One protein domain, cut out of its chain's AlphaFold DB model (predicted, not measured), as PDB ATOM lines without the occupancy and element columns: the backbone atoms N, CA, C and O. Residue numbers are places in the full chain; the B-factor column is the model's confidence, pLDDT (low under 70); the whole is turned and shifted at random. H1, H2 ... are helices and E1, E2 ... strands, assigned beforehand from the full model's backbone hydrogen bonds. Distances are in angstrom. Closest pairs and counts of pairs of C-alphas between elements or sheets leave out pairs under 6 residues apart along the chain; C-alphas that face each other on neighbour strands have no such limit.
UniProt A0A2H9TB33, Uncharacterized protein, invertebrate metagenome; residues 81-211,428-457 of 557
ATOM      1  N   VAL A  81     150.744 225.827 192.933       93.75
ATOM      2  CA  VAL A  81     149.716 226.584 193.652       93.75
ATOM      3  C   VAL A  81     148.816 227.239 192.609       93.75
ATOM      4  O   VAL A  81     149.297 227.923 191.702       93.75
ATOM      5  N   SER A  82     147.515 226.978 192.686       88.88
ATOM      6  CA  SER A  82     146.522 227.628 191.834       88.88
ATOM      7  C   SER A  82     146.477 229.135 192.110       88.88
ATOM      8  O   SER A  82     146.709 229.577 193.231       88.88
ATOM      9  N   GLY A  83     146.151 229.934 191.090       75.12
ATOM     10  CA  GLY A  83     146.134 231.401 191.182       75.12
ATOM     11  C   GLY A  83     145.046 231.983 192.093       75.12
ATOM     12  O   GLY A  83     145.032 233.188 192.316       75.12
ATOM     13  N   ASP A  84     144.131 231.153 192.594       79.75
ATOM     14  CA  ASP A  84     143.170 231.505 193.643       79.75
ATOM     15  C   ASP A  84     143.676 231.191 195.061       79.75
ATOM     16  O   ASP A  84     142.927 231.400 196.013       79.75
ATOM     17  N   GLU A  85     144.915 230.692 195.198       73.12
ATOM     18  CA  GLU A  85     145.599 230.356 196.461       73.12
ATOM     19  C   GLU A  85     144.782 229.434 197.377       73.12
ATOM     20  O   GLU A  85     144.929 229.426 198.594       73.12
ATOM     21  N   LYS A  86     143.890 228.630 196.793       85.50
ATOM     22  CA  LYS A  86     143.036 227.690 197.534       85.50
ATOM     23  C   LYS A  86     143.224 226.252 197.121       85.50
ATOM     24  O   LYS A  86     142.635 225.372 197.735       85.50
ATOM     25  N   SER A  87     144.019 225.991 196.093       92.31
ATOM     26  CA  SER A  87     144.330 224.628 195.691       92.31
ATOM     27  C   SER A  87     145.799 224.473 195.334       92.31
ATOM     28  O   SER A  87     146.421 225.349 194.732       92.31
ATOM     29  N   ILE A  88     146.348 223.338 195.737       95.75
ATOM     30  CA  ILE A  88     147.712 222.905 195.491       95.75
ATOM     31  C   ILE A  88     147.591 221.601 194.722       95.75
ATOM     32  O   ILE A  88     147.042 220.627 195.232       95.75
ATOM     33  N   ALA A  89     148.071 221.591 193.485       95.44
ATOM     34  CA  ALA A  89     148.189 220.379 192.694       95.44
ATOM     35  C   ALA A  89     149.548 219.738 192.986       95.44
ATOM     36  O   ALA A  89     150.594 220.346 192.727       95.44
ATOM     37  N   LEU A  90     149.505 218.524 193.522       94.12
ATOM     38  CA  LEU A  90     150.660 217.657 193.690       94.12
ATOM     39  C   LEU A  90     150.769 216.736 192.462       94.12
ATOM     40  O   LEU A  90     149.938 216.768 191.545       94.12
ATOM     41  N   ASP A  91     151.822 215.931 192.406       89.88
ATOM     42  CA  ASP A  91     151.991 214.985 191.305       89.88
ATOM     43  C   ASP A  91     150.979 213.831 191.404       89.88
ATOM     44  O   ASP A  91     150.230 213.715 192.369       89.88
ATOM     45  N   HIS A  92     150.917 212.984 190.373       85.19
ATOM     46  CA  HIS A  92     150.084 211.769 190.344       85.19
ATOM     47  C   HIS A  92     148.582 211.981 190.620       85.19
ATOM     48  O   HIS A  92     147.860 211.037 190.939       85.19
ATOM     49  N   GLY A  93     148.095 213.207 190.421       87.25
ATOM     50  CA  GLY A  93     146.693 213.564 190.614       87.25
ATOM     51  C   GLY A  93     146.312 213.825 192.068       87.25
ATOM     52  O   GLY A  93     145.129 214.011 192.326       87.25
ATOM     53  N   TYR A  94     147.275 213.865 192.993       92.19
ATOM     54  CA  TYR A  94     147.007 214.322 194.350       92.19
ATOM     55  C   TYR A  94     146.797 215.840 194.374       92.19
ATOM     56  O   TYR A  94     147.373 216.589 193.578       92.19
ATOM     57  N   GLY A  95     145.994 216.318 195.314       94.75
ATOM     58  CA  GLY A  95     145.800 217.746 195.516       94.75
ATOM     59  C   GLY A  95     145.395 218.081 196.938       94.75
ATOM     60  O   GLY A  95     144.813 217.260 197.638       94.75
ATOM     61  N   ILE A  96     145.694 219.303 197.363       96.00
ATOM     62  CA  ILE A  96     145.218 219.859 198.629       96.00
ATOM     63  C   ILE A  96     144.362 221.069 198.298       96.00
ATOM     64  O   ILE A  96     144.808 221.963 197.586       96.00
ATOM     65  N   SER A  97     143.135 221.110 198.801       95.31
ATOM     66  CA  SER A  97     142.243 222.259 198.655       95.31
ATOM     67  C   SER A  97     141.885 222.836 200.015       95.31
ATOM     68  O   SER A  97     141.538 222.104 200.938       95.31
ATOM     69  N   LEU A  98     141.987 224.155 200.139       94.38
ATOM     70  CA  LEU A  98     141.614 224.920 201.320       94.38
ATOM     71  C   LEU A  98     140.194 225.453 201.132       94.38
ATOM     72  O   LEU A  98     139.871 226.100 200.132       94.38
ATOM     73  N   GLN A  99     139.337 225.196 202.110       91.44
ATOM     74  CA  GLN A  99     137.931 225.579 202.086       91.44
ATOM     75  C   GLN A  99     137.467 226.079 203.455       91.44
ATOM     76  O   GLN A  99     138.159 225.954 204.460       91.44
ATOM     77  N   LYS A 100     136.278 226.683 203.482       87.44
ATOM     78  CA  LYS A 100     135.583 227.035 204.718       87.44
ATOM     79  C   LYS A 100     134.577 225.941 205.065       87.44
ATOM     80  O   LYS A 100     133.899 225.435 204.171       87.44
ATOM     81  N   ASP A 101     134.473 225.588 206.340       81.44
ATOM     82  CA  ASP A 101     133.441 224.681 206.834       81.44
ATOM     83  C   ASP A 101     132.087 225.416 206.941       81.44
ATOM     84  O   ASP A 101     131.969 226.616 206.669       81.44
ATOM     85  N   GLY A 102     131.036 224.703 207.361       76.88
ATOM     86  CA  GLY A 102     129.707 225.297 207.566       76.88
ATOM     87  C   GLY A 102     129.650 226.391 208.647       76.88
ATOM     88  O   GLY A 102     128.655 227.109 208.722       76.88
ATOM     89  N   ASN A 103     130.709 226.533 209.450       78.25
ATOM     90  CA  ASN A 103     130.866 227.515 210.519       78.25
ATOM     91  C   ASN A 103     131.887 228.615 210.167       78.25
ATOM     92  O   ASN A 103     132.216 229.431 211.025       78.25
ATOM     93  N   ASN A 104     132.357 228.671 208.915       80.75
ATOM     94  CA  ASN A 104     133.369 229.610 208.424       80.75
ATOM     95  C   ASN A 104     134.783 229.434 209.026       80.75
ATOM     96  O   ASN A 104     135.650 230.301 208.849       80.75
ATOM     97  N   ASN A 105     135.053 228.300 209.670       81.88
ATOM     98  CA  ASN A 105     136.409 227.893 210.023       81.88
ATOM     99  C   ASN A 105     137.110 227.355 208.781       81.88
ATOM    100  O   ASN A 105     136.468 226.871 207.849       81.88
ATOM    101  N   ASN A 106     138.433 227.427 208.748       84.88
ATOM    102  CA  ASN A 106     139.168 226.779 207.675       84.88
ATOM    103  C   ASN A 106     139.186 225.265 207.859       84.88
ATOM    104  O   ASN A 106     139.345 224.738 208.956       84.88
ATOM    105  N   THR A 107     139.080 224.582 206.737       91.62
ATOM    106  CA  THR A 107     139.234 223.145 206.572       91.62
ATOM    107  C   THR A 107     140.075 222.929 205.322       91.62
ATOM    108  O   THR A 107     140.193 223.810 204.466       91.62
ATOM    109  N   PHE A 108     140.674 221.756 205.205       94.12
ATOM    110  CA  PHE A 108     141.323 221.346 203.978       94.12
ATOM    111  C   PHE A 108     140.875 219.946 203.581       94.12
ATOM    112  O   PHE A 108     140.481 219.131 204.419       94.12
ATOM    113  N   ILE A 109     140.930 219.682 202.283       93.81
ATOM    114  CA  ILE A 109     140.700 218.371 201.693       93.81
ATOM    115  C   ILE A 109     141.967 217.975 200.960       93.81
ATOM    116  O   ILE A 109     142.429 218.717 200.094       93.81
ATOM    117  N   ILE A 110     142.488 216.797 201.273       93.44
ATOM    118  CA  ILE A 110     143.496 216.130 200.452       93.44
ATOM    119  C   ILE A 110     142.756 215.162 199.545       93.44
ATOM    120  O   ILE A 110     142.022 214.315 200.040       93.44
ATOM    121  N   GLU A 111     142.916 215.296 198.239       91.94
ATOM    122  CA  GLU A 111     142.338 214.406 197.238       91.94
ATOM    123  C   GLU A 111     143.445 213.557 196.611       91.94
ATOM    124  O   GLU A 111     144.536 214.066 196.354       91.94
ATOM    125  N   ASP A 112     143.188 212.268 196.391       86.75
ATOM    126  CA  ASP A 112     144.091 211.376 195.663       86.75
ATOM    127  C   ASP A 112     143.794 211.352 194.154       86.75
ATOM    128  O   ASP A 112     142.739 211.787 193.691       86.75
ATOM    129  N   GLY A 113     144.693 210.756 193.362       81.25
ATOM    130  CA  GLY A 113     144.505 210.622 191.909       81.25
ATOM    131  C   GLY A 113     143.294 209.777 191.473       81.25
ATOM    132  O   GLY A 113     143.023 209.660 190.277       81.25
ATOM    133  N   LYS A 114     142.563 209.162 192.413       83.19
ATOM    134  CA  LYS A 114     141.331 208.389 192.189       83.19
ATOM    135  C   LYS A 114     140.079 209.134 192.683       83.19
ATOM    136  O   LYS A 114     138.981 208.586 192.554       83.19
ATOM    137  N   GLY A 115     140.221 210.349 193.215       84.19
ATOM    138  CA  GLY A 115     139.143 211.172 193.759       84.19
ATOM    139  C   GLY A 115     138.703 210.797 195.178       84.19
ATOM    140  O   GLY A 115     137.639 211.237 195.614       84.19
ATOM    141  N   ASN A 116     139.450 209.950 195.894       83.62
ATOM    142  CA  ASN A 116     139.228 209.758 197.328       83.62
ATOM    143  C   ASN A 116     139.756 210.965 198.083       83.62
ATOM    144  O   ASN A 116     140.735 211.578 197.674       83.62
ATOM    145  N   GLN A 117     139.125 211.271 199.205       88.88
ATOM    146  CA  GLN A 117     139.398 212.476 199.960       88.88
ATOM    147  C   GLN A 117     139.769 212.147 201.406       88.88
ATOM    148  O   GLN A 117     139.286 211.176 201.988       88.88
ATOM    149  N   LEU A 118     140.614 212.978 202.000       89.31
ATOM    150  CA  LEU A 118     140.853 213.056 203.430       89.31
ATOM    151  C   LEU A 118     140.506 214.479 203.861       89.31
ATOM    152  O   LEU A 118     141.179 215.439 203.489       89.31
ATOM    153  N   VAL A 119     139.404 214.611 204.592       90.56
ATOM    154  CA  VAL A 119     138.806 215.897 204.948       90.56
ATOM    155  C   VAL A 119     139.167 216.236 206.384       90.56
ATOM    156  O   VAL A 119     138.795 215.511 207.305       90.56
ATOM    157  N   TYR A 120     139.852 217.354 206.594       92.06
ATOM    158  CA  TYR A 120     140.078 217.880 207.933       92.06
ATOM    159  C   TYR A 120     138.826 218.578 208.457       92.06
ATOM    160  O   TYR A 120     138.341 219.532 207.851       92.06
ATOM    161  N   ASN A 121     138.289 218.125 209.583       87.88
ATOM    162  CA  ASN A 121     137.128 218.724 210.221       87.88
ATOM    163  C   ASN A 121     137.217 218.571 211.742       87.88
ATOM    164  O   ASN A 121     137.339 217.452 212.242       87.88
ATOM    165  N   ASN A 122     137.118 219.687 212.469       85.88
ATOM    166  CA  ASN A 122     137.042 219.722 213.932       85.88
ATOM    167  C   ASN A 122     138.103 218.832 214.613       85.88
ATOM    168  O   ASN A 122     137.758 217.885 215.325       85.88
ATOM    169  N   GLN A 123     139.387 219.101 214.338       89.44
ATOM    170  CA  GLN A 123     140.534 218.383 214.922       89.44
ATOM    171  C   GLN A 123     140.581 216.884 214.566       89.44
ATOM    172  O   GLN A 123     141.203 216.073 215.258       89.44
ATOM    173  N   THR A 124     139.906 216.489 213.481       87.31
ATOM    174  CA  THR A 124     139.920 215.116 212.968       87.31
ATOM    175  C   THR A 124     140.108 215.072 211.456       87.31
ATOM    176  O   THR A 124     139.611 215.934 210.737       87.31
ATOM    177  N   LEU A 125     140.806 214.051 210.960       87.62
ATOM    178  CA  LEU A 125     140.930 213.756 209.532       87.62
ATOM    179  C   LEU A 125     139.964 212.627 209.165       87.62
ATOM    180  O   LEU A 125     140.093 211.501 209.648       87.62
ATOM    181  N   VAL A 126     138.967 212.932 208.339       85.31
ATOM    182  CA  VAL A 126     137.887 212.016 207.960       85.31
ATOM    183  C   VAL A 126     138.128 211.496 206.544       85.31
ATOM    184  O   VAL A 126     138.126 212.288 205.599       85.31
ATOM    185  N   PRO A 127     138.338 210.185 206.357       84.19
ATOM    186  CA  PRO A 127     138.493 209.615 205.030       84.19
ATOM    187  C   PRO A 127     137.140 209.512 204.323       84.19
ATOM    188  O   PRO A 127     136.170 209.034 204.900       84.19
ATOM    189  N   VAL A 128     137.076 209.932 203.061       82.06
ATOM    190  CA  VAL A 128     135.853 209.961 202.253       82.06
ATOM    191  C   VAL A 128     136.108 209.281 200.905       82.06
ATOM    192  O   VAL A 128     136.953 209.724 200.125       82.06
ATOM    193  N   PRO A 129     135.383 208.199 200.585       78.06
ATOM    194  CA  PRO A 129     135.459 207.556 199.279       78.06
ATOM    195  C   PRO A 129     135.071 208.473 198.115       78.06
ATOM    196  O   PRO A 129     134.135 209.268 198.231       78.06
ATOM    197  N   ALA A 130     135.695 208.265 196.954       82.31
ATOM    198  CA  ALA A 130     135.321 208.954 195.723       82.31
ATOM    199  C   ALA A 130     133.805 208.868 195.449       82.31
ATOM    200  O   ALA A 130     133.203 207.787 195.428       82.31
ATOM    201  N   GLY A 131     133.172 210.027 195.246       84.25
ATOM    202  CA  GLY A 131     131.735 210.139 194.974       84.25
ATOM    203  C   GLY A 131     130.817 209.904 196.182       84.25
ATOM    204  O   GLY A 131     129.607 209.736 195.999       84.25
ATOM    205  N   LYS A 132     131.351 209.872 197.407       84.44
ATOM    206  CA  LYS A 132     130.567 209.860 198.649       84.44
ATOM    207  C   LYS A 132     130.617 211.225 199.331       84.44
ATOM    208  O   LYS A 132     131.536 212.005 199.120       84.44
ATOM    209  N   ALA A 133     129.588 211.518 200.119       82.88
ATOM    210  CA  ALA A 133     129.595 212.671 201.009       82.88
ATOM    211  C   ALA A 133     130.276 212.291 202.327       82.88
ATOM    212  O   ALA A 133     130.207 211.128 202.730       82.88
ATOM    213  N   VAL A 134     130.872 213.278 202.999       77.31
ATOM    214  CA  VAL A 134     131.355 213.141 204.379       77.31
ATOM    215  C   VAL A 134     130.186 212.678 205.249       77.31
ATOM    216  O   VAL A 134     129.185 213.389 205.375       77.31
ATOM    217  N   ASP A 135     130.294 211.495 205.845       74.25
ATOM    218  CA  ASP A 135     129.366 211.077 206.887       74.25
ATOM    219  C   ASP A 135     129.849 211.679 208.211       74.25
ATOM    220  O   ASP A 135     130.922 211.349 208.704       74.25
ATOM    221  N   ALA A 136     129.067 212.590 208.795       58.03
ATOM    222  CA  ALA A 136     129.399 213.224 210.073       58.03
ATOM    223  C   ALA A 136     129.483 212.219 211.242       58.03
ATOM    224  O   ALA A 136     129.977 212.564 212.315       58.03
ATOM    225  N   LEU A 137     128.977 210.993 211.053       58.75
ATOM    226  CA  LEU A 137     129.107 209.884 211.998       58.75
ATOM    227  C   LEU A 137     130.330 209.002 211.711       58.75
ATOM    228  O   LEU A 137     130.671 208.147 212.536       58.75
ATOM    229  N   GLU A 138     130.978 209.176 210.559       63.50
ATOM    230  CA  GLU A 138     132.209 208.477 210.234       63.50
ATOM    231  C   GLU A 138     133.342 209.034 211.079       63.50
ATOM    232  O   GLU A 138     133.540 210.239 211.240       63.50
ATOM    233  N   VAL A 139     134.043 208.115 211.730       66.19
ATOM    234  CA  VAL A 139     134.902 208.497 212.829       66.19
ATOM    235  C   VAL A 139     136.308 208.772 212.313       66.19
ATOM    236  O   VAL A 139     137.026 207.835 211.965       66.19
ATOM    237  N   GLY A 140     136.689 210.048 212.306       75.50
ATOM    238  CA  GLY A 140     137.994 210.506 211.840       75.50
ATOM    239  C   GLY A 140     139.178 210.095 212.722       75.50
ATOM    240  O   GLY A 140     139.033 209.579 213.840       75.50
ATOM    241  N   ILE A 141     140.368 210.338 212.180       81.50
ATOM    242  CA  ILE A 141     141.667 210.208 212.836       81.50
ATOM    243  C   ILE A 141     141.879 211.459 213.704       81.50
ATOM    244  O   ILE A 141     141.861 212.559 213.152       81.50
ATOM    245  N   PRO A 142     142.014 211.338 215.038       81.75
ATOM    246  CA  PRO A 142     142.202 212.496 215.908       81.75
ATOM    247  C   PRO A 142     143.583 213.122 215.701       81.75
ATOM    248  O   PRO A 142     144.587 212.418 215.711       81.75
ATOM    249  N   VAL A 143     143.625 214.447 215.569       83.38
ATOM    250  CA  VAL A 143     144.871 215.219 215.540       83.38
ATOM    251  C   VAL A 143     145.293 215.484 216.980       83.38
ATOM    252  O   VAL A 143     144.602 216.208 217.697       83.38
ATOM    253  N   MET A 144     146.390 214.869 217.415       76.12
ATOM    254  CA  MET A 144     146.898 215.032 218.784       76.12
ATOM    255  C   MET A 144     148.335 215.535 218.832       76.12
ATOM    256  O   MET A 144     148.649 216.384 219.658       76.12
ATOM    257  N   ASN A 145     149.168 215.036 217.924       76.88
ATOM    258  CA  ASN A 145     150.582 215.360 217.792       76.88
ATOM    259  C   ASN A 145     150.903 215.562 216.303       76.88
ATOM    260  O   ASN A 145     150.001 215.474 215.458       76.88
ATOM    261  N   ASN A 146     152.173 215.801 215.982       76.56
ATOM    262  CA  ASN A 146     152.640 215.816 214.600       76.56
ATOM    263  C   ASN A 146     152.206 214.527 213.883       76.56
ATOM    264  O   ASN A 146     152.293 213.426 214.429       76.56
ATOM    265  N   MET A 147     151.708 214.647 212.658       77.50
ATOM    266  CA  MET A 147     151.358 213.478 211.850       77.50
ATOM    267  C   MET A 147     151.969 213.617 210.475       77.50
ATOM    268  O   MET A 147     151.790 214.652 209.850       77.50
ATOM    269  N   THR A 148     152.618 212.576 209.973       78.69
ATOM    270  CA  THR A 148     153.161 212.573 208.613       78.69
ATOM    271  C   THR A 148     152.423 211.547 207.777       78.69
ATOM    272  O   THR A 148     152.359 210.370 208.121       78.69
ATOM    273  N   PHE A 149     151.843 211.994 206.670       79.75
ATOM    274  CA  PHE A 149     151.206 211.124 205.695       79.75
ATOM    275  C   PHE A 149     152.123 210.947 204.506       79.75
ATOM    276  O   PHE A 149     152.553 211.928 203.912       79.75
ATOM    277  N   VAL A 150     152.374 209.702 204.127       77.25
ATOM    278  CA  VAL A 150     153.207 209.405 202.964       77.25
ATOM    279  C   VAL A 150     152.320 208.959 201.808       77.25
ATOM    280  O   VAL A 150     151.597 207.964 201.912       77.25
ATOM    281  N   LEU A 151     152.379 209.702 200.704       82.56
ATOM    282  CA  LEU A 151     151.678 209.397 199.462       82.56
ATOM    283  C   LEU A 151     152.401 208.296 198.679       82.56
ATOM    284  O   LEU A 151     153.587 208.021 198.880       82.56
ATOM    285  N   SER A 152     151.697 207.677 197.728       74.62
ATOM    286  CA  SER A 152     152.264 206.599 196.904       74.62
ATOM    287  C   SER A 152     153.510 206.987 196.098       74.62
ATOM    288  O   SER A 152     154.279 206.108 195.722       74.62
ATOM    289  N   ASP A 153     153.739 208.277 195.865       74.94
ATOM    290  CA  ASP A 153     154.912 208.797 195.162       74.94
ATOM    291  C   ASP A 153     156.019 209.304 196.097       74.94
ATOM    292  O   ASP A 153     156.900 210.048 195.669       74.94
ATOM    293  N   GLY A 154     155.946 208.942 197.380       75.12
ATOM    294  CA  GLY A 154     156.894 209.344 198.414       75.12
ATOM    295  C   GLY A 154     156.814 210.816 198.813       75.12
ATOM    296  O   GLY A 154     157.703 211.281 199.517       75.12
ATOM    297  N   THR A 155     155.786 211.558 198.383       83.69
ATOM    298  CA  THR A 155     155.490 212.866 198.978       83.69
ATOM    299  C   THR A 155     155.042 212.676 200.421       83.69
ATOM    300  O   THR A 155     154.125 211.905 200.695       83.69
ATOM    301  N   GLU A 156     155.652 213.411 201.335       83.69
ATOM    302  CA  GLU A 156     155.304 213.452 202.747       83.69
ATOM    303  C   GLU A 156     154.468 214.705 203.025       83.69
ATOM    304  O   GLU A 156     154.813 215.804 202.596       83.69
ATOM    305  N   LEU A 157     153.352 214.538 203.732       89.31
ATOM    306  CA  LEU A 157     152.484 215.602 204.223       89.31
ATOM    307  C   LEU A 157     152.542 215.593 205.748       89.31
ATOM    308  O   LEU A 157     151.887 214.776 206.395       89.31
ATOM    309  N   THR A 158     153.325 216.492 206.325       86.19
ATOM    310  CA  THR A 158     153.464 216.627 207.774       86.19
ATOM    311  C   THR A 158     152.502 217.691 208.292       86.19
ATOM    312  O   THR A 158     152.635 218.876 207.996       86.19
ATOM    313  N   PHE A 159     151.518 217.257 209.073       87.81
ATOM    314  CA  PHE A 159     150.555 218.084 209.787       87.81
ATOM    315  C   PHE A 159     151.146 218.474 211.134       87.81
ATOM    316  O   PHE A 159     151.398 217.610 211.975       87.81
ATOM    317  N   LEU A 160     151.333 219.774 211.334       86.88
ATOM    318  CA  LEU A 160     151.846 220.350 212.569       86.88
ATOM    319  C   LEU A 160     150.667 220.962 213.343       86.88
ATOM    320  O   LEU A 160     150.129 222.001 212.925       86.88
ATOM    321  N   PRO A 161     150.195 220.310 214.419       88.25
ATOM    322  CA  PRO A 161     149.130 220.843 215.247       88.25
ATOM    323  C   PRO A 161     149.575 222.021 216.117       88.25
ATOM    324  O   PRO A 161     150.749 222.204 216.423       88.25
ATOM    325  N   ALA A 162     148.586 222.799 216.544       89.06
ATOM    326  CA  ALA A 162     148.675 223.739 217.646       89.06
ATOM    327  C   ALA A 162     148.968 223.018 218.967       89.06
ATOM    328  O   ALA A 162     148.817 221.802 219.092       89.06
ATOM    329  N   GLU A 163     149.263 223.796 220.005       86.06
ATOM    330  CA  GLU A 163     149.115 223.295 221.365       86.06
ATOM    331  C   GLU A 163     147.632 222.950 221.622       86.06
ATOM    332  O   GLU A 163     146.753 223.760 221.306       86.06
ATOM    333  N   PRO A 164     147.315 221.756 222.156       85.75
ATOM    334  CA  PRO A 164     145.935 221.380 222.431       85.75
ATOM    335  C   PRO A 164     145.337 222.258 223.538       85.75
ATOM    336  O   PRO A 164     145.979 222.501 224.558       85.75
ATOM    337  N   ASP A 165     144.054 222.624 223.412       81.75
ATOM    338  CA  ASP A 165     143.324 223.436 224.412       81.75
ATOM    339  C   ASP A 165     143.358 222.834 225.830       81.75
ATOM    340  O   ASP A 165     143.168 223.511 226.843       81.75
ATOM    341  N   SER A 166     143.536 221.516 225.912       86.38
ATOM    342  CA  SER A 166     143.733 220.791 227.161       86.38
ATOM    343  C   SER A 166     144.635 219.589 226.931       86.38
ATOM    344  O   SER A 166     144.496 218.895 225.927       86.38
ATOM    345  N   ALA A 167     145.520 219.295 227.884       85.00
ATOM    346  CA  ALA A 167     146.338 218.087 227.840       85.00
ATOM    347  C   ALA A 167     145.466 216.820 227.788       85.00
ATOM    348  O   ALA A 167     144.368 216.770 228.355       85.00
ATOM    349  N   TYR A 168     145.966 215.777 227.123       81.44
ATOM    350  CA  TYR A 168     145.279 214.492 227.089       81.44
ATOM    351  C   TYR A 168     145.174 213.888 228.494       81.44
ATOM    352  O   TYR A 168     146.168 213.730 229.203       81.44
ATOM    353  N   ASN A 169     143.960 213.511 228.888       79.06
ATOM    354  CA  ASN A 169     143.695 212.797 230.128       79.06
ATOM    355  C   ASN A 169     143.288 211.358 229.806       79.06
ATOM    356  O   ASN A 169     142.151 211.099 229.405       79.06
ATOM    357  N   ALA A 170     144.205 210.416 230.034       74.25
ATOM    358  CA  ALA A 170     143.977 208.999 229.777       74.25
ATOM    359  C   ALA A 170     142.820 208.414 230.609       74.25
ATOM    360  O   ALA A 170     142.144 207.496 230.154       74.25
ATOM    361  N   SER A 171     142.566 208.921 231.823       72.38
ATOM    362  CA  SER A 171     141.513 208.403 232.712       72.38
ATOM    363  C   SER A 171     140.101 208.728 232.229       72.38
ATOM    364  O   SER A 171     139.183 207.944 232.461       72.38
ATOM    365  N   SER A 172     139.924 209.852 231.534       78.56
ATOM    366  CA  SER A 172     138.640 210.279 230.960       78.56
ATOM    367  C   SER A 172     138.591 210.211 229.433       78.56
ATOM    368  O   SER A 172     137.549 210.503 228.849       78.56
ATOM    369  N   MET A 173     139.700 209.856 228.777       73.19
ATOM    370  CA  MET A 173     139.889 209.932 227.322       73.19
ATOM    371  C   MET A 173     139.554 211.313 226.727       73.19
ATOM    372  O   MET A 173     139.162 211.438 225.561       73.19
ATOM    373  N   SER A 174     139.690 212.373 227.524       80.44
ATOM    374  CA  SER A 174     139.361 213.754 227.151       80.44
ATOM    375  C   SER A 174     140.619 214.573 226.862       80.44
ATOM    376  O   SER A 174     141.713 214.175 227.245       80.44
ATOM    377  N   GLY A 175     140.460 215.715 226.189       83.94
ATOM    378  CA  GLY A 175     141.577 216.600 225.834       83.94
ATOM    379  C   GLY A 175     142.524 216.007 224.790       83.94
ATOM    380  O   GLY A 175     142.206 214.988 224.176       83.94
ATOM    381  N   GLY A 176     143.663 216.651 224.581       81.81
ATOM    382  CA  GLY A 176     144.728 216.228 223.675       81.81
ATOM    383  C   GLY A 176     144.434 216.409 222.194       81.81
ATOM    384  O   GLY A 176     145.228 215.948 221.396       81.81
ATOM    385  N   LEU A 177     143.301 217.011 221.826       87.19
ATOM    386  CA  LEU A 177     143.015 217.352 220.438       87.19
ATOM    387  C   LEU A 177     143.531 218.754 220.158       87.19
ATOM    388  O   LEU A 177     143.374 219.643 221.000       87.19
ATOM    389  N   ALA A 178     144.111 218.930 218.984       87.19
ATOM    390  CA  ALA A 178     144.667 220.195 218.556       87.19
ATOM    391  C   ALA A 178     144.282 220.491 217.110       87.19
ATOM    392  O   ALA A 178     144.128 219.583 216.288       87.19
ATOM    393  N   ASP A 179     144.126 221.776 216.804       91.38
ATOM    394  CA  ASP A 179     143.914 222.214 215.433       91.38
ATOM    395  C   ASP A 179     145.209 222.170 214.632       91.38
ATOM    396  O   ASP A 179     146.269 222.503 215.147       91.38
ATOM    397  N   ILE A 180     145.139 221.794 213.357       92.12
ATOM    398  CA  ILE A 180     146.312 221.817 212.475       92.12
ATOM    399  C   ILE A 180     146.648 223.275 212.140       92.12
ATOM    400  O   ILE A 180     145.845 223.958 211.504       92.12
ATOM    401  N   GLN A 181     147.829 223.749 212.551       93.38
ATOM    402  CA  GLN A 181     148.297 225.110 212.257       93.38
ATOM    403  C   GLN A 181     149.027 225.195 210.927       93.38
ATOM    404  O   GLN A 181     148.885 226.193 210.219       93.38
ATOM    405  N   SER A 182     149.803 224.167 210.583       92.44
ATOM    406  CA  SER A 182     150.539 224.148 209.325       92.44
ATOM    407  C   SER A 182     150.643 222.758 208.708       92.44
ATOM    408  O   SER A 182     150.519 221.735 209.385       92.44
ATOM    409  N   ILE A 183     150.825 222.740 207.388       93.69
ATOM    410  CA  ILE A 183     151.125 221.545 206.601       93.69
ATOM    411  C   ILE A 183     152.462 221.782 205.909       93.69
ATOM    412  O   ILE A 183     152.601 222.731 205.135       93.69
ATOM    413  N   VAL A 184     153.424 220.905 206.161       90.88
ATOM    414  CA  VAL A 184     154.679 220.830 205.412       90.88
ATOM    415  C   VAL A 184     154.543 219.711 204.388       90.88
ATOM    416  O   VAL A 184     154.119 218.610 204.724       90.88
ATOM    417  N   ILE A 185     154.872 220.002 203.136       92.06
ATOM    418  CA  ILE A 185     154.842 219.043 202.033       92.06
ATOM    419  C   ILE A 185     156.280 218.887 201.552       92.06
ATOM    420  O   ILE A 185     156.878 219.878 201.131       92.06
ATOM    421  N   SER A 186     156.834 217.680 201.596       87.69
ATOM    422  CA  SER A 186     158.226 217.397 201.217       87.69
ATOM    423  C   SER A 186     158.323 216.184 200.298       87.69
ATOM    424  O   SER A 186     157.560 215.230 200.412       87.69
ATOM    425  N   ARG A 187     159.257 216.225 199.344       85.06
ATOM    426  CA  ARG A 187     159.654 215.069 198.530       85.06
ATOM    427  C   ARG A 187     161.025 215.316 197.914       85.06
ATOM    428  O   ARG A 187     161.176 216.200 197.066       85.06
ATOM    429  N   GLY A 188     162.014 214.516 198.300       82.94
ATOM    430  CA  GLY A 188     163.393 214.736 197.870       82.94
ATOM    431  C   GLY A 188     163.865 216.145 198.232       82.94
ATOM    432  O   GLY A 188     163.661 216.593 199.351       82.94
ATOM    433  N   ASN A 189     164.445 216.876 197.284       82.06
ATOM    434  CA  ASN A 189     164.899 218.260 197.501       82.06
ATOM    435  C   ASN A 189     163.829 219.339 197.209       82.06
ATOM    436  O   ASN A 189     164.156 220.517 197.036       82.06
ATOM    437  N   GLN A 190     162.564 218.938 197.061       88.31
ATOM    438  CA  GLN A 190     161.433 219.833 196.846       88.31
ATOM    439  C   GLN A 190     160.570 219.886 198.104       88.31
ATOM    440  O   GLN A 190     160.206 218.844 198.652       88.31
ATOM    441  N   ALA A 191     160.178 221.088 198.521       89.44
ATOM    442  CA  ALA A 191     159.246 221.255 199.626       89.44
ATOM    443  C   ALA A 191     158.403 222.532 199.509       89.44
ATOM    444  O   ALA A 191     158.710 223.450 198.742       89.44
ATOM    445  N   MET A 192     157.294 222.564 200.244       93.38
ATOM    446  CA  MET A 192     156.416 223.720 200.388       93.38
ATOM    447  C   MET A 192     155.716 223.707 201.745       93.38
ATOM    448  O   MET A 192     155.638 222.668 202.401       93.38
ATOM    449  N   LYS A 193     155.183 224.858 202.159       93.25
ATOM    450  CA  LYS A 193     154.551 225.014 203.471       93.25
ATOM    451  C   LYS A 193     153.253 225.800 203.366       93.25
ATOM    452  O   LYS A 193     153.182 226.810 202.670       93.25
ATOM    453  N   ILE A 194     152.236 225.328 204.074       94.06
ATOM    454  CA  ILE A 194     150.976 226.030 204.289       94.06
ATOM    455  C   ILE A 194     150.936 226.410 205.761       94.06
ATOM    456  O   ILE A 194     150.858 225.526 206.608       94.06
ATOM    457  N   ASP A 195     151.000 227.700 206.056       92.69
ATOM    458  CA  ASP A 195     150.980 228.239 207.412       92.69
ATOM    459  C   ASP A 195     149.635 228.877 207.751       92.69
ATOM    460  O   ASP A 195     148.847 229.236 206.871       92.69
ATOM    461  N   ASN A 196     149.401 229.052 209.051       91.06
ATOM    462  CA  ASN A 196     148.241 229.750 209.594       91.06
ATOM    463  C   ASN A 196     146.910 229.164 209.101       91.06
ATOM    464  O   ASN A 196     145.964 229.885 208.781       91.06
ATOM    465  N   LEU A 197     146.811 227.832 209.062       91.19
ATOM    466  CA  LEU A 197     145.602 227.129 208.634       91.19
ATOM    467  C   LEU A 197     144.380 227.444 209.496       91.19
ATOM    468  O   LEU A 197     143.268 227.224 209.038       91.19
ATOM    469  N   THR A 198     144.542 228.013 210.688       87.88
ATOM    470  CA  THR A 198     143.444 228.474 211.548       87.88
ATOM    471  C   THR A 198     142.988 229.917 211.265       87.88
ATOM    472  O   THR A 198     141.954 230.334 211.782       87.88
ATOM    473  N   GLU A 199     143.712 230.696 210.451       87.75
ATOM    474  CA  GLU A 199     143.428 232.117 210.168       87.75
ATOM    475  C   GLU A 199     142.664 232.324 208.857       87.75
ATOM    476  O   GLU A 199     142.888 231.602 207.902       87.75
ATOM    477  N   GLU A 200     141.820 233.354 208.719       85.25
ATOM    478  CA  GLU A 200     140.958 233.533 207.529       85.25
ATOM    479  C   GLU A 200     141.653 233.450 206.158       85.25
ATOM    480  O   GLU A 200     140.990 233.117 205.173       85.25
ATOM    481  N   SER A 201     142.949 233.754 206.084       86.88
ATOM    482  CA  SER A 201     143.772 233.653 204.878       86.88
ATOM    483  C   SER A 201     145.060 232.882 205.186       86.88
ATOM    484  O   SER A 201     146.047 233.507 205.576       86.88
ATOM    485  N   PRO A 202     145.061 231.543 205.035       91.38
ATOM    486  CA  PRO A 202     146.266 230.739 205.206       91.38
ATOM    487  C   PRO A 202     147.386 231.217 204.279       91.38
ATOM    488  O   PRO A 202     147.141 231.569 203.124       91.38
ATOM    489  N   ASN A 203     148.619 231.215 204.777       91.06
ATOM    490  CA  ASN A 203     149.784 231.623 204.006       91.06
ATOM    491  C   ASN A 203     150.348 230.415 203.250       91.06
ATOM    492  O   ASN A 203     150.922 229.513 203.861       91.06
ATOM    493  N   ILE A 204     150.197 230.386 201.924       92.31
ATOM    494  CA  ILE A 204     150.774 229.329 201.085       92.31
ATOM    495  C   ILE A 204     152.135 229.785 200.567       92.31
ATOM    496  O   ILE A 204     152.234 230.580 199.631       92.31
ATOM    497  N   ILE A 205     153.198 229.223 201.133       89.62
ATOM    498  CA  ILE A 205     154.551 229.385 200.613       89.62
ATOM    499  C   ILE A 205     154.696 228.424 199.431       89.62
ATOM    500  O   ILE A 205     154.592 227.207 199.589       89.62
ATOM    501  N   GLY A 206     154.888 228.981 198.231       88.88
ATOM    502  CA  GLY A 206     155.008 228.206 196.994       88.88
ATOM    503  C   GLY A 206     156.152 227.183 197.032       88.88
ATOM    504  O   GLY A 206     157.070 227.309 197.842       88.88
ATOM    505  N   PRO A 207     156.117 226.170 196.150       91.62
ATOM    506  CA  PRO A 207     157.109 225.114 196.157       91.62
ATOM    507  C   PRO A 207     158.480 225.649 195.792       91.62
ATOM    508  O   PRO A 207     158.650 226.354 194.793       91.62
ATOM    509  N   ILE A 208     159.460 225.267 196.595       89.44
ATOM    510  CA  ILE A 208     160.856 225.551 196.331       89.44
ATOM    511  C   ILE A 208     161.602 224.242 196.116       89.44
ATOM    512  O   ILE A 208     161.271 223.199 196.679       89.44
ATOM    513  N   VAL A 209     162.590 224.313 195.235       87.31
ATOM    514  CA  VAL A 209     163.548 223.244 194.988       87.31
ATOM    515  C   VAL A 209     164.889 223.815 195.362       87.31
ATOM    516  O   VAL A 209     165.356 224.753 194.711       87.31
ATOM    517  N   ASP A 210     165.486 223.276 196.409       75.62
ATOM    518  CA  ASP A 210     166.794 223.716 196.845       75.62
ATOM    519  C   ASP A 210     167.764 222.536 196.745       75.62
ATOM    520  O   ASP A 210     167.584 221.513 197.398       75.62
ATOM    521  N   PRO A 211     168.781 222.627 195.871       64.00
ATOM    522  CA  PRO A 211     169.733 221.545 195.667       64.00
ATOM    523  C   PRO A 211     170.611 221.258 196.895       64.00
ATOM    524  O   PRO A 211     171.342 220.270 196.862       64.00
ATOM    525  N   VAL A 428     146.736 198.586 210.856       41.94
ATOM    526  CA  VAL A 428     145.423 198.203 211.400       41.94
ATOM    527  C   VAL A 428     144.328 199.119 210.858       41.94
ATOM    528  O   VAL A 428     144.405 200.350 210.909       41.94
ATOM    529  N   LEU A 429     143.232 198.514 210.383       49.12
ATOM    530  CA  LEU A 429     142.030 199.250 209.990       49.12
ATOM    531  C   LEU A 429     141.538 200.108 211.151       49.12
ATOM    532  O   LEU A 429     141.045 199.585 212.154       49.12
ATOM    533  N   THR A 430     141.590 201.429 210.972       50.53
ATOM    534  CA  THR A 430     141.199 202.419 211.986       50.53
ATOM    535  C   THR A 430     139.828 202.111 212.583       50.53
ATOM    536  O   THR A 430     139.634 202.266 213.787       50.53
ATOM    537  N   LYS A 431     138.893 201.581 211.783       52.25
ATOM    538  CA  LYS A 431     137.530 201.200 212.189       52.25
ATOM    539  C   LYS A 431     137.455 200.079 213.242       52.25
ATOM    540  O   LYS A 431     136.501 200.078 214.018       52.25
ATOM    541  N   ASN A 432     138.441 199.182 213.303       56.09
ATOM    542  CA  ASN A 432     138.414 197.969 214.132       56.09
ATOM    543  C   ASN A 432     139.438 197.964 215.279       56.09
ATOM    544  O   ASN A 432     139.591 196.933 215.932       56.09
ATOM    545  N   ILE A 433     140.112 199.086 215.559       63.00
ATOM    546  CA  ILE A 433     141.065 199.160 216.672       63.00
ATOM    547  C   ILE A 433     140.325 198.882 217.987       63.00
ATOM    548  O   ILE A 433     139.406 199.612 218.376       63.00
ATOM    549  N   GLN A 434     140.733 197.801 218.650       69.38
ATOM    550  CA  GLN A 434     140.370 197.471 220.020       69.38
ATOM    551  C   GLN A 434     141.640 197.473 220.857       69.38
ATOM    552  O   GLN A 434     142.617 196.816 220.510       69.38
ATOM    553  N   THR A 435     141.623 198.208 221.961       69.88
ATOM    554  CA  THR A 435     142.730 198.227 222.918       69.88
ATOM    555  C   THR A 435     142.180 198.140 224.331       69.88
ATOM    556  O   THR A 435     141.007 198.431 224.577       69.88
ATOM    557  N   ASN A 436     143.013 197.710 225.269       79.88
ATOM    558  CA  ASN A 436     142.641 197.715 226.673       79.88
ATOM    559  C   ASN A 436     142.773 199.140 227.214       79.88
ATOM    560  O   ASN A 436     143.785 199.809 226.994       79.88
ATOM    561  N   ASN A 437     141.768 199.599 227.955       72.38
ATOM    562  CA  ASN A 437     141.845 200.878 228.649       72.38
ATOM    563  C   ASN A 437     143.037 200.854 229.623       72.38
ATOM    564  O   ASN A 437     143.092 199.999 230.505       72.38
ATOM    565  N   LEU A 438     143.969 201.801 229.503       71.75
ATOM    566  CA  LEU A 438     145.148 201.902 230.380       71.75
ATOM    567  C   LEU A 438     144.787 201.950 231.873       71.75
ATOM    568  O   LEU A 438     145.517 201.422 232.707       71.75
ATOM    569  N   ASN A 439     143.641 202.543 232.210       73.44
ATOM    570  CA  ASN A 439     143.173 202.680 233.591       73.44
ATOM    571  C   ASN A 439     142.334 201.485 234.053       73.44
ATOM    572  O   ASN A 439     142.076 201.326 235.244       73.44
ATOM    573  N   ASN A 440     141.886 200.650 233.115       78.31
ATOM    574  CA  ASN A 440     141.172 199.418 233.403       78.31
ATOM    575  C   ASN A 440     141.527 198.356 232.352       78.31
ATOM    576  O   ASN A 440     140.769 198.168 231.399       78.31
ATOM    577  N   PRO A 441     142.644 197.623 232.530       82.44
ATOM    578  CA  PRO A 441     143.120 196.655 231.542       82.44
ATOM    579  C   PRO A 441     142.133 195.522 231.225       82.44
ATOM    580  O   PRO A 441     142.299 194.825 230.231       82.44
ATOM    581  N   SER A 442     141.113 195.323 232.069       81.56
ATOM    582  CA  SER A 442     140.038 194.347 231.841       81.56
ATOM    583  C   SER A 442     138.927 194.854 230.915       81.56
ATOM    584  O   SER A 442     138.086 194.075 230.467       81.56
ATOM    585  N   GLN A 443     138.907 196.155 230.628       82.12
ATOM    586  CA  GLN A 443     137.936 196.798 229.758       82.12
ATOM    587  C   GLN A 443     138.547 197.012 228.371       82.12
ATOM    588  O   GLN A 443     139.422 197.861 228.193       82.12
ATOM    589  N   SER A 444     138.026 196.289 227.380       80.94
ATOM    590  CA  SER A 444     138.276 196.594 225.971       80.94
ATOM    591  C   SER A 444     137.505 197.855 225.582       80.94
ATOM    592  O   SER A 444     136.309 197.985 225.871       80.94
ATOM    593  N   ILE A 445     138.195 198.797 224.951       76.69
ATOM    594  CA  ILE A 445     137.595 199.962 224.311       76.69
ATOM    595  C   ILE A 445     137.765 199.844 222.798       76.69
ATOM    596  O   ILE A 445     138.737 199.267 222.311       76.69
ATOM    597  N   SER A 446     136.816 200.397 222.046       75.25
ATOM    598  CA  SER A 446     136.798 200.355 220.582       75.25
ATOM    599  C   SER A 446     136.433 201.717 219.985       75.25
ATOM    600  O   SER A 446     136.042 202.652 220.694       75.25
ATOM    601  N   GLY A 447     136.571 201.851 218.665       70.81
ATOM    602  CA  GLY A 447     136.142 203.049 217.947       70.81
ATOM    603  C   GLY A 447     137.007 204.276 218.259       70.81
ATOM    604  O   GLY A 447     138.233 204.188 218.265       70.81
ATOM    605  N   TYR A 448     136.373 205.434 218.477       67.94
ATOM    606  CA  TYR A 448     137.070 206.720 218.637       67.94
ATOM    607  C   TYR A 448     138.053 206.720 219.810       67.94
ATOM    608  O   TYR A 448     139.191 207.151 219.669       67.94
ATOM    609  N   PHE A 449     137.627 206.201 220.961       69.25
ATOM    610  CA  PHE A 449     138.438 206.211 222.177       69.25
ATOM    611  C   PHE A 449     139.635 205.265 222.089       69.25
ATOM    612  O   PHE A 449     140.709 205.611 222.566       69.25
ATOM    613  N   ALA A 450     139.468 204.113 221.432       69.88
ATOM    614  CA  ALA A 450     140.570 203.191 221.178       69.88
ATOM    615  C   ALA A 450     141.627 203.812 220.263       69.88
ATOM    616  O   ALA A 450     142.813 203.714 220.559       69.88
ATOM    617  N   ARG A 451     141.194 204.521 219.212       68.25
ATOM    618  CA  ARG A 451     142.091 205.313 218.361       68.25
ATOM    619  C   ARG A 451     142.797 206.387 219.160       68.25
ATOM    620  O   ARG A 451     144.012 206.413 219.179       68.25
ATOM    621  N   LYS A 452     142.052 207.227 219.873       66.31
ATOM    622  CA  LYS A 452     142.627 208.309 220.672       66.31
ATOM    623  C   LYS A 452     143.673 207.810 221.676       66.31
ATOM    624  O   LYS A 452     144.693 208.451 221.863       66.31
ATOM    625  N   GLN A 453     143.437 206.651 222.295       70.00
ATOM    626  CA  GLN A 453     144.413 206.019 223.182       70.00
ATOM    627  C   GLN A 453     145.627 205.460 222.421       70.00
ATOM    628  O   GLN A 453     146.746 205.597 222.905       70.00
ATOM    629  N   ALA A 454     145.433 204.862 221.241       66.69
ATOM    630  CA  ALA A 454     146.532 204.413 220.384       66.69
ATOM    631  C   ALA A 454     147.404 205.594 219.915       66.69
ATOM    632  O   ALA A 454     148.613 205.551 220.085       66.69
ATOM    633  N   PHE A 455     146.788 206.692 219.466       62.97
ATOM    634  CA  PHE A 455     147.474 207.928 219.073       62.97
ATOM    635  C   PHE A 455     148.127 208.674 220.253       62.97
ATOM    636  O   PHE A 455     149.004 209.505 220.058       62.97
ATOM    637  N   HIS A 456     147.736 208.409 221.499       60.81
ATOM    638  CA  HIS A 456     148.440 208.978 222.650       60.81
ATOM    639  C   HIS A 456     149.671 208.163 223.052       60.81
ATOM    640  O   HIS A 456     150.664 208.713 223.524       60.81
ATOM    641  N   ASN A 457     149.602 206.842 222.901       54.94
ATOM    642  CA  ASN A 457     150.696 205.965 223.267       54.94
ATOM    643  C   ASN A 457     151.744 206.005 222.156       54.94
ATOM    644  O   ASN A 457     151.597 205.308 221.158       54.94
TER     645      ASN A 457
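What this domain is: This is residues 81 to 211 and 428 to 457 of the 557 residues of an uncharacterized protein of invertebrate metagenome (UniProt A0A2H9TB33). Two antiparallel sheets of five strands stand face to face as a loose sandwich, E1 opposite E10 at one end of the layers and E5 opposite E6 at the other. Beyond them, at one end of the longest axis, sits a small head, the hairpin of E11 and E12 with H1; the long link of residues 162 to 179 reaches out toward it. The printed part has 161 residues, with twelve named strands, E1 to E12, and then one named helix, H1. The sheet orders are E1 E2 E3 E4 E5, E6 E7 E8 E9 E10 and E11 E12, each antiparallel; the class is mostly strand, with under half of the residues in named elements. The whole is compact, with a radius of gyration of the C-alphas of 16.7 A and spans of 54 by 37 by 31 A.

Where its parts are: E1 is residues 87 to 89, with C-alpha 87 at (144.330, 224.628, 195.691). E2, residues 95 to 100, is 16.6 A long; E3, 106 to 111, 16.5 A. E4 is 117 to 121 and E5 124 to 128. E6 is 147 to 150, E7 156 to 161. E8, residues 180 to 187, is the longest strand by residues, 20.4 A, from C-alpha 180 at (146.312, 221.817, 212.475). E9 is 190 to 195, 17.1 A, and E10 203 to 209, 18.5 A. E11 is 434 to 437, E12 440 to 446, and H1 447 to 456, 14.4 A, ending at C-alpha 456 (148.440, 208.978, 222.650).

How they stand to each other: E1 to E5 form a meander, each strand the antiparallel neighbour of the one before, in a strongly twisted sheet. N 88 and O 96 of the hairpin E1 and E2 are 2.8 A apart, N 97 and O 109 of E2 and E3 2.8 A, and N 119 and O 126 of E4 and E5 2.8 A. Residues 124 to 125 of E5 also pair, antiparallel, with residues 141 to 142. E6 to E10 form a second meander: N 149 and O 157 of E6 and E7 are 2.8 A apart, and N 185 and O 192 of E8 and E9 2.9 A. E5 and E6 are apart. In the hairpin E11 and E12, N 435 and O 445 are 3.1 A apart. H1 and E11 have 7 pairs of C-alphas within 8 A, the closest those of Thr 435 and Ala 450, 5.7 A. H1 is on neither five-stranded sheet. Every O i to N i+4 pair in H1 is within hydrogen-bond range.

The domain as a whole: The farthest C-alphas, of Gly 83 and Ser 442, are 55.3 A apart. Residues 212 to 427 are not printed, and C-alphas 211 and 428 are 37.2 A apart across this cut. The links E5 to E6 and E7 to E8 are long, with 18 residues each. The mean pLDDT of the printed part is 81.7; it is under 70 at residues 136 to 139, 211, 428 to 435, 448 to 452 and 454 to 457.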